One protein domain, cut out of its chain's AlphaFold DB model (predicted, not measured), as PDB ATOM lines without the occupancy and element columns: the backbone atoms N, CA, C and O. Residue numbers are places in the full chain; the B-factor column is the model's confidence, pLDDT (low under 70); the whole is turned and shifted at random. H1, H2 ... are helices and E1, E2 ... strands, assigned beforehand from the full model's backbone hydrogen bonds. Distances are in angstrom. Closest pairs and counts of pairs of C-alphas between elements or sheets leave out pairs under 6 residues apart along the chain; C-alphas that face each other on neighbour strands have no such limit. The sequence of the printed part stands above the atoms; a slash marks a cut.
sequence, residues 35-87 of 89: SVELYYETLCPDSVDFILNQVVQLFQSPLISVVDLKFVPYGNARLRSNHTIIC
ATOM      1  N   SER A  35      10.963  -4.962 -19.085       95.56
ATOM      2  CA  SER A  35       9.550  -4.911 -19.470       95.56
ATOM      3  C   SER A  35       8.875  -6.249 -19.175       95.56
ATOM      4  O   SER A  35       9.323  -7.291 -19.658       95.56
ATOM      5  N   VAL A  36       7.769  -6.218 -18.433       95.75
ATOM      6  CA  VAL A  36       6.940  -7.386 -18.118       95.75
ATOM      7  C   VAL A  36       5.484  -7.059 -18.432       95.75
ATOM      8  O   VAL A  36       4.894  -6.162 -17.839       95.75
ATOM      9  N   GLU A  37       4.875  -7.816 -19.342       97.44
ATOM     10  CA  GLU A  37       3.441  -7.715 -19.625       97.44
ATOM     11  C   GLU A  37       2.715  -8.969 -19.130       97.44
ATOM     12  O   GLU A  37       3.016 -10.084 -19.557       97.44
ATOM     13  N   LEU A  38       1.737  -8.785 -18.244       97.62
ATOM     14  CA  LEU A  38       0.907  -9.859 -17.714       97.62
ATOM     15  C   LEU A  38      -0.463  -9.862 -18.393       97.62
ATOM     16  O   LEU A  38      -1.315  -9.022 -18.102       97.62
ATOM     17  N   TYR A  39      -0.685 -10.849 -19.255       97.62
ATOM     18  CA  TYR A  39      -1.979 -11.121 -19.873       97.62
ATOM     19  C   TYR A  39      -2.751 -12.105 -18.998       97.62
ATOM     20  O   TYR A  39      -2.301 -13.229 -18.795       97.62
ATOM     21  N   TYR A  40      -3.899 -11.684 -18.474       97.56
ATOM     22  CA  TYR A  40      -4.636 -12.457 -17.472       97.56
ATOM     23  C   TYR A  40      -6.152 -12.377 -17.672       97.56
ATOM     24  O   TYR A  40      -6.655 -11.507 -18.390       97.56
ATOM     25  N   GLU A  41      -6.875 -13.280 -17.011       97.44
ATOM     26  CA  GLU A  41      -8.338 -13.275 -16.928       97.44
ATOM     27  C   GLU A  41      -8.759 -13.038 -15.478       97.44
ATOM     28  O   GLU A  41      -8.286 -13.717 -14.569       97.44
ATOM     29  N   THR A  42      -9.666 -12.091 -15.245       93.94
ATOM     30  CA  THR A  42     -10.028 -11.645 -13.887       93.94
ATOM     31  C   THR A  42     -10.662 -12.732 -13.020       93.94
ATOM     32  O   THR A  42     -10.551 -12.666 -11.800       93.94
ATOM     33  N   LEU A  43     -11.321 -13.720 -13.634       95.31
ATOM     34  CA  LEU A  43     -11.994 -14.826 -12.941       95.31
ATOM     35  C   LEU A  43     -11.256 -16.169 -13.064       95.31
ATOM     36  O   LEU A  43     -11.735 -17.162 -12.524       95.31
ATOM     37  N   CYS A  44     -10.105 -16.222 -13.743       97.31
ATOM     38  CA  CYS A  44      -9.332 -17.457 -13.856       97.31
ATOM     39  C   CYS A  44      -8.571 -17.728 -12.544       97.31
ATOM     40  O   CYS A  44      -7.764 -16.880 -12.146       97.31
ATOM     41  N   PRO A  45      -8.770 -18.889 -11.885       97.12
ATOM     42  CA  PRO A  45      -8.116 -19.203 -10.614       97.12
ATOM     43  C   PRO A  45      -6.590 -19.085 -10.665       97.12
ATOM     44  O   PRO A  45      -6.005 -18.485  -9.771       97.12
ATOM     45  N   ASP A  46      -5.960 -19.561 -11.741       97.31
ATOM     46  CA  ASP A  46      -4.500 -19.525 -11.890       97.31
ATOM     47  C   ASP A  46      -3.979 -18.093 -12.085       97.31
ATOM     48  O   ASP A  46      -2.930 -17.729 -11.559       97.31
ATOM     49  N   SER A  47      -4.729 -17.250 -12.809       97.56
ATOM     50  CA  SER A  47      -4.398 -15.823 -12.949       97.56
ATOM     51  C   SER A  47      -4.452 -15.111 -11.599       97.56
ATOM     52  O   SER A  47      -3.563 -14.325 -11.274       97.56
ATOM     53  N   VAL A  48      -5.490 -15.394 -10.805       96.75
ATOM     54  CA  VAL A  48      -5.657 -14.828  -9.461       96.75
ATOM     55  C   VAL A  48      -4.533 -15.301  -8.539       96.75
ATOM     56  O   VAL A  48      -3.900 -14.470  -7.890       96.75
ATOM     57  N   ASP A  49      -4.249 -16.604  -8.518       98.06
ATOM     58  CA  ASP A  49      -3.180 -17.187  -7.707       98.06
ATOM     59  C   ASP A  49      -1.814 -16.591  -8.067       98.06
ATOM     60  O   ASP A  49      -1.099 -16.105  -7.191       98.06
ATOM     61  N   PHE A  50      -1.489 -16.512  -9.360       97.81
ATOM     62  CA  PHE A  50      -0.235 -15.925  -9.822       97.81
ATOM     63  C   PHE A  50      -0.094 -14.456  -9.403       97.81
ATOM     64  O   PHE A  50       0.961 -14.047  -8.910       97.81
ATOM     65  N   ILE A  51      -1.151 -13.651  -9.551       97.50
ATOM     66  CA  ILE A  51      -1.117 -12.240  -9.154       97.50
ATOM     67  C   ILE A  51      -0.887 -12.116  -7.647       97.50
ATOM     68  O   ILE A  51       0.018 -11.398  -7.221       97.50
ATOM     69  N   LEU A  52      -1.676 -12.824  -6.840       96.56
ATOM     70  CA  LEU A  52      -1.639 -12.688  -5.386       96.56
ATOM     71  C   LEU A  52      -0.367 -13.273  -4.773       96.56
ATOM     72  O   LEU A  52       0.187 -12.679  -3.850       96.56
ATOM     73  N   ASN A  53       0.110 -14.406  -5.286       96.56
ATOM     74  CA  ASN A  53       1.203 -15.146  -4.668       96.56
ATOM     75  C   ASN A  53       2.564 -14.884  -5.308       96.56
ATOM     76  O   ASN A  53       3.562 -15.109  -4.637       96.56
ATOM     77  N   GLN A  54       2.642 -14.398  -6.551       95.06
ATOM     78  CA  GLN A  54       3.920 -14.110  -7.221       95.06
ATOM     79  C   GLN A  54       4.082 -12.611  -7.491       95.06
ATOM     80  O   GLN A  54       5.062 -12.000  -7.067       95.06
ATOM     81  N   VAL A  55       3.105 -11.984  -8.151       96.56
ATOM     82  CA  VAL A  55       3.235 -10.582  -8.585       96.56
ATOM     83  C   VAL A  55       3.231  -9.617  -7.401       96.56
ATOM     84  O   VAL A  55       4.012  -8.672  -7.385       96.56
ATOM     85  N   VAL A  56       2.429  -9.858  -6.361       96.00
ATOM     86  CA  VAL A  56       2.468  -9.031  -5.141       96.00
ATOM     87  C   VAL A  56       3.847  -9.068  -4.468       96.00
ATOM     88  O   VAL A  56       4.300  -8.040  -3.963       96.00
ATOM     89  N   GLN A  57       4.555 -10.203  -4.509       95.69
ATOM     90  CA  GLN A  57       5.906 -10.303  -3.943       95.69
ATOM     91  C   GLN A  57       6.912  -9.422  -4.697       95.69
ATOM     92  O   GLN A  57       7.831  -8.881  -4.083       95.69
ATOM     93  N   LEU A  58       6.720  -9.213  -6.007       94.31
ATOM     94  CA  LEU A  58       7.545  -8.289  -6.789       94.31
ATOM     95  C   LEU A  58       7.480  -6.866  -6.218       94.31
ATOM     96  O   LEU A  58       8.522  -6.236  -6.072       94.31
ATOM     97  N   PHE A  59       6.294  -6.385  -5.826       93.62
ATOM     98  CA  PHE A  59       6.122  -5.052  -5.225       93.62
ATOM     99  C   PHE A  59       6.773  -4.908  -3.844       93.62
ATOM    100  O   PHE A  59       7.026  -3.792  -3.397       93.62
ATOM    101  N   GLN A  60       7.046  -6.022  -3.164       94.19
ATOM    102  CA  GLN A  60       7.740  -6.051  -1.875       94.19
ATOM    103  C   GLN A  60       9.264  -6.189  -2.032       94.19
ATOM    104  O   GLN A  60       9.998  -6.135  -1.047       94.19
ATOM    105  N   SER A  61       9.748  -6.375  -3.260       92.69
ATOM    106  CA  SER A  61      11.149  -6.610  -3.592       92.69
ATOM    107  C   SER A  61      11.795  -5.354  -4.188       92.69
ATOM    108  O   SER A  61      11.127  -4.614  -4.910       92.69
ATOM    109  N   PRO A  62      13.112  -5.125  -3.997       91.19
ATOM    110  CA  PRO A  62      13.834  -4.059  -4.699       91.19
ATOM    111  C   PRO A  62      13.791  -4.209  -6.228       91.19
ATOM    112  O   PRO A  62      14.081  -3.255  -6.938       91.19
ATOM    113  N   LEU A  63      13.403  -5.378  -6.751       91.19
ATOM    114  CA  LEU A  63      13.218  -5.594  -8.186       91.19
ATOM    115  C   LEU A  63      12.147  -4.681  -8.802       91.19
ATOM    116  O   LEU A  63      12.243  -4.383  -9.989       91.19
ATOM    117  N   ILE A  64      11.163  -4.200  -8.030       92.81
ATOM    118  CA  ILE A  64      10.122  -3.315  -8.572       92.81
ATOM    119  C   ILE A  64      10.695  -2.013  -9.149       92.81
ATOM    120  O   ILE A  64      10.122  -1.464 -10.083       92.81
ATOM    121  N   SER A  65      11.845  -1.535  -8.657       92.06
ATOM    122  CA  SER A  65      12.459  -0.299  -9.159       92.06
ATOM    123  C   SER A  65      13.080  -0.448 -10.549       92.06
ATOM    124  O   SER A  65      13.477   0.548 -11.140       92.06
ATOM    125  N   VAL A  66      13.211  -1.676 -11.056       93.62
ATOM    126  CA  VAL A  66      13.819  -1.972 -12.362       93.62
ATOM    127  C   VAL A  66      12.873  -2.736 -13.285       93.62
ATOM    128  O   VAL A  66      13.317  -3.278 -14.294       93.62
ATOM    129  N   VAL A  67      11.579  -2.804 -12.961       94.25
ATOM    130  CA  VAL A  67      10.567  -3.486 -13.776       94.25
ATOM    131  C   VAL A  67       9.513  -2.489 -14.248       94.25
ATOM    132  O   VAL A  67       8.920  -1.778 -13.443       94.25
ATOM    133  N   ASP A  68       9.236  -2.492 -15.551       94.81
ATOM    134  CA  ASP A  68       8.045  -1.865 -16.130       94.81
ATOM    135  C   ASP A  68       6.964  -2.939 -16.269       94.81
ATOM    136  O   ASP A  68       7.006  -3.768 -17.184       94.81
ATOM    137  N   LEU A  69       6.056  -2.990 -15.289       95.81
ATOM    138  CA  LEU A  69       5.001  -3.996 -15.206       95.81
ATOM    139  C   LEU A  69       3.681  -3.454 -15.756       95.81
ATOM    140  O   LEU A  69       3.098  -2.517 -15.209       95.81
ATOM    141  N   LYS A  70       3.138  -4.135 -16.766       97.44
ATOM    142  CA  LYS A  70       1.853  -3.810 -17.390       97.44
ATOM    143  C   LYS A  70       0.863  -4.961 -17.268       97.44
ATOM    144  O   LYS A  70       1.133  -6.080 -17.693       97.44
ATOM    145  N   PHE A  71      -0.324  -4.667 -16.746       97.75
ATOM    146  CA  PHE A  71      -1.436  -5.614 -16.665       97.75
ATOM    147  C   PHE A  71      -2.346  -5.484 -17.889       97.75
ATOM    148  O   PHE A  71      -2.806  -4.389 -18.212       97.75
ATOM    149  N   VAL A  72      -2.648  -6.605 -18.543       98.00
ATOM    150  CA  VAL A  72      -3.522  -6.679 -19.719       98.00
ATOM    151  C   VAL A  72      -4.680  -7.652 -19.443       98.00
ATOM    152  O   VAL A  72      -4.517  -8.866 -19.590       98.00
ATOM    153  N   PRO A  73      -5.860  -7.151 -19.023       96.44
ATOM    154  CA  PRO A  73      -7.020  -7.984 -18.706       96.44
ATOM    155  C   PRO A  73      -7.736  -8.426 -19.990       96.44
ATOM    156  O   PRO A  73      -8.654  -7.762 -20.469       96.44
ATOM    157  N   TYR A  74      -7.293  -9.539 -20.572       96.56
ATOM    158  CA  TYR A  74      -7.888 -10.116 -21.781       96.56
ATOM    159  C   TYR A  74      -7.805 -11.646 -21.765       96.56
ATOM    160  O   TYR A  74      -8.831 -12.316 -21.858       96.56
ATOM    161  N   GLY A  75      -6.594 -12.196 -21.612       95.38
ATOM    162  CA  GLY A  75      -6.355 -13.638 -21.501       95.38
ATOM    163  C   GLY A  75      -7.006 -14.456 -22.625       95.38
ATOM    164  O   GLY A  75      -6.770 -14.180 -23.801       95.38
ATOM    165  N   ASN A  76      -7.828 -15.452 -22.280       96.56
ATOM    166  CA  ASN A  76      -8.497 -16.325 -23.254       96.56
ATOM    167  C   ASN A  76      -9.786 -15.747 -23.860       96.56
ATOM    168  O   ASN A  76     -10.487 -16.451 -24.602       96.56
ATOM    169  N   ALA A  77     -10.101 -14.475 -23.607       97.19
ATOM    170  CA  ALA A  77     -11.231 -13.828 -24.250       97.19
ATOM    171  C   ALA A  77     -11.096 -13.810 -25.786       97.19
ATOM    172  O   ALA A  77     -10.007 -13.798 -26.370       97.19
ATOM    173  N   ARG A  78     -12.235 -13.825 -26.481       96.62
ATOM    174  CA  ARG A  78     -12.311 -13.866 -27.947       96.62
ATOM    175  C   ARG A  78     -13.144 -12.707 -28.472       96.62
ATOM    176  O   ARG A  78     -14.278 -12.516 -28.037       96.62
ATOM    177  N   LEU A  79     -12.610 -11.996 -29.463       97.44
ATOM    178  CA  LEU A  79     -13.345 -11.000 -30.234       97.44
ATOM    179  C   LEU A  79     -14.197 -11.693 -31.302       97.44
ATOM    180  O   LEU A  79     -13.704 -12.502 -32.089       97.44
ATOM    181  N   ARG A  80     -15.489 -11.380 -31.331       97.12
ATOM    182  CA  ARG A  80     -16.422 -11.822 -32.372       97.12
ATOM    183  C   ARG A  80     -16.496 -10.798 -33.505       97.12
ATOM    184  O   ARG A  80     -16.111  -9.645 -33.342       97.12
ATOM    185  N   SER A  81     -17.040 -11.208 -34.650       97.25
ATOM    186  CA  SER A  81     -17.210 -10.344 -35.832       97.25
ATOM    187  C   SER A  81     -18.072  -9.103 -35.572       97.25
ATOM    188  O   SER A  81     -17.900  -8.083 -36.227       97.25
ATOM    189  N   ASN A  82     -18.970  -9.164 -34.588       97.62
ATOM    190  CA  ASN A  82     -19.785  -8.039 -34.134       97.62
ATOM    191  C   ASN A  82     -19.090  -7.184 -33.053       97.62
ATOM    192  O   ASN A  82     -19.770  -6.490 -32.301       97.62
ATOM    193  N   HIS A  83     -17.763  -7.268 -32.930       96.62
ATOM    194  CA  HIS A  83     -16.950  -6.548 -31.943       96.62
ATOM    195  C   HIS A  83     -17.295  -6.845 -30.474       96.62
ATOM    196  O   HIS A  83     -16.873  -6.127 -29.572       96.62
ATOM    197  N   THR A  84     -18.042  -7.919 -30.205       97.69
ATOM    198  CA  THR A  84     -18.295  -8.375 -28.836       97.69
ATOM    199  C   THR A  84     -17.113  -9.199 -28.338       97.69
ATOM    200  O   THR A  84     -16.620 -10.077 -29.051       97.69
ATOM    201  N   ILE A  85     -16.685  -8.946 -27.103       97.12
ATOM    202  CA  ILE A  85     -15.678  -9.749 -26.407       97.12
ATOM    203  C   ILE A  85     -16.401 -10.814 -25.582       97.12
ATOM    204  O   ILE A  85     -17.294 -10.501 -24.799       97.12
ATOM    205  N   ILE A  86     -16.023 -12.078 -25.768       97.00
ATOM    206  CA  ILE A  86     -16.533 -13.207 -24.987       97.00
ATOM    207  C   ILE A  86     -15.387 -13.778 -24.162       97.00
ATOM    208  O   ILE A  86     -14.404 -14.243 -24.736       97.00
ATOM    209  N   CYS A  87     -15.526 -13.764 -22.840       96.50
ATOM    210  CA  CYS A  87     -14.555 -14.348 -21.917       96.50
ATOM    211  C   CYS A  87     -14.738 -15.867 -21.797       96.50
ATOM    212  O   CYS A  87     -15.843 -16.386 -21.997       96.50
TER     213      CYS A  87
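AT A GLANCE: This is residues 35 to 87 of the 89 residues of the protein "Gamma interferon inducible lysosomal thiol reductase GILT" of Parasponia andersonii (UniProt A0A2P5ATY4). A strand-helix-strand unit makes an open, flat loop: strand E1 runs out, helix H1 runs back some way off, little H2 turns the far corner, and E2 returns beside E1. Beyond the end of E2, residues 74 to 87, with no named element, form a tail that folds back on itself, residues 78 to 79 pairing antiparallel with 85 to 86, and adds much of the length. The printed part has 53 residues, with two named helices and two named strands in the order E1, H1, H2, E2; the sheet, E1 = E2, is parallel and the class is mixed, helices and strands. It is loose, with a radius of gyration of the C-alphas of 13.7 A, and spans 45 by 22 by 8 A.

HOW THE PARTS SIT: Start at E1, residues 35 to 40, and set it beside E2, residues 67 to 73: they are parallel neighbours at 21 degrees, with N 38 and O 70 at 2.8 A and N 70 and O 36 at 2.9 A, within hydrogen-bond range. Between them along the chain come H1, residues 45 to 59, and H2, residues 62 to 66, and the crossover is right-handed. The closest C-alphas of E1 and H1 are those of Tyr 40 and Ser 47, 5.6 A apart. H1 and E2 are apart, and so are E1 and H2. H1 and H2 are close but not clearly touching, the closest C-alphas being those of Leu 58 and Ile 64 at 5.9 A. In H1 8 of 11 O i to N i+4 pairs are within hydrogen-bond range; in H2 0 of 1 are, beside 2 of 2 O i to N i+3 pairs.

IN THESE COORDINATES: Find C-alpha 35 at (9.550, -4.911, -19.470), where E1 begins its 16.2 A. H1 begins at (-8.116, -19.203, -10.614) and runs 20.8 A; H2 covers 7.9 A. E2 runs 18.8 A to C-alpha 73 at (-7.020, -7.984, -18.706).

THE WHOLE: The C-alphas of Pro 62 and Asn 82, the two farthest apart, are 44.9 A from each other. Residues 60 to 65, of which 62 to 65 belong to H2, stand free. In the unnamed stretch 74 to 87, look for residues 78 to 79 paired antiparallel with 85 to 86. The three links between named elements are tight, the printed part has no cut, and no printed residue is under 70 in pLDDT.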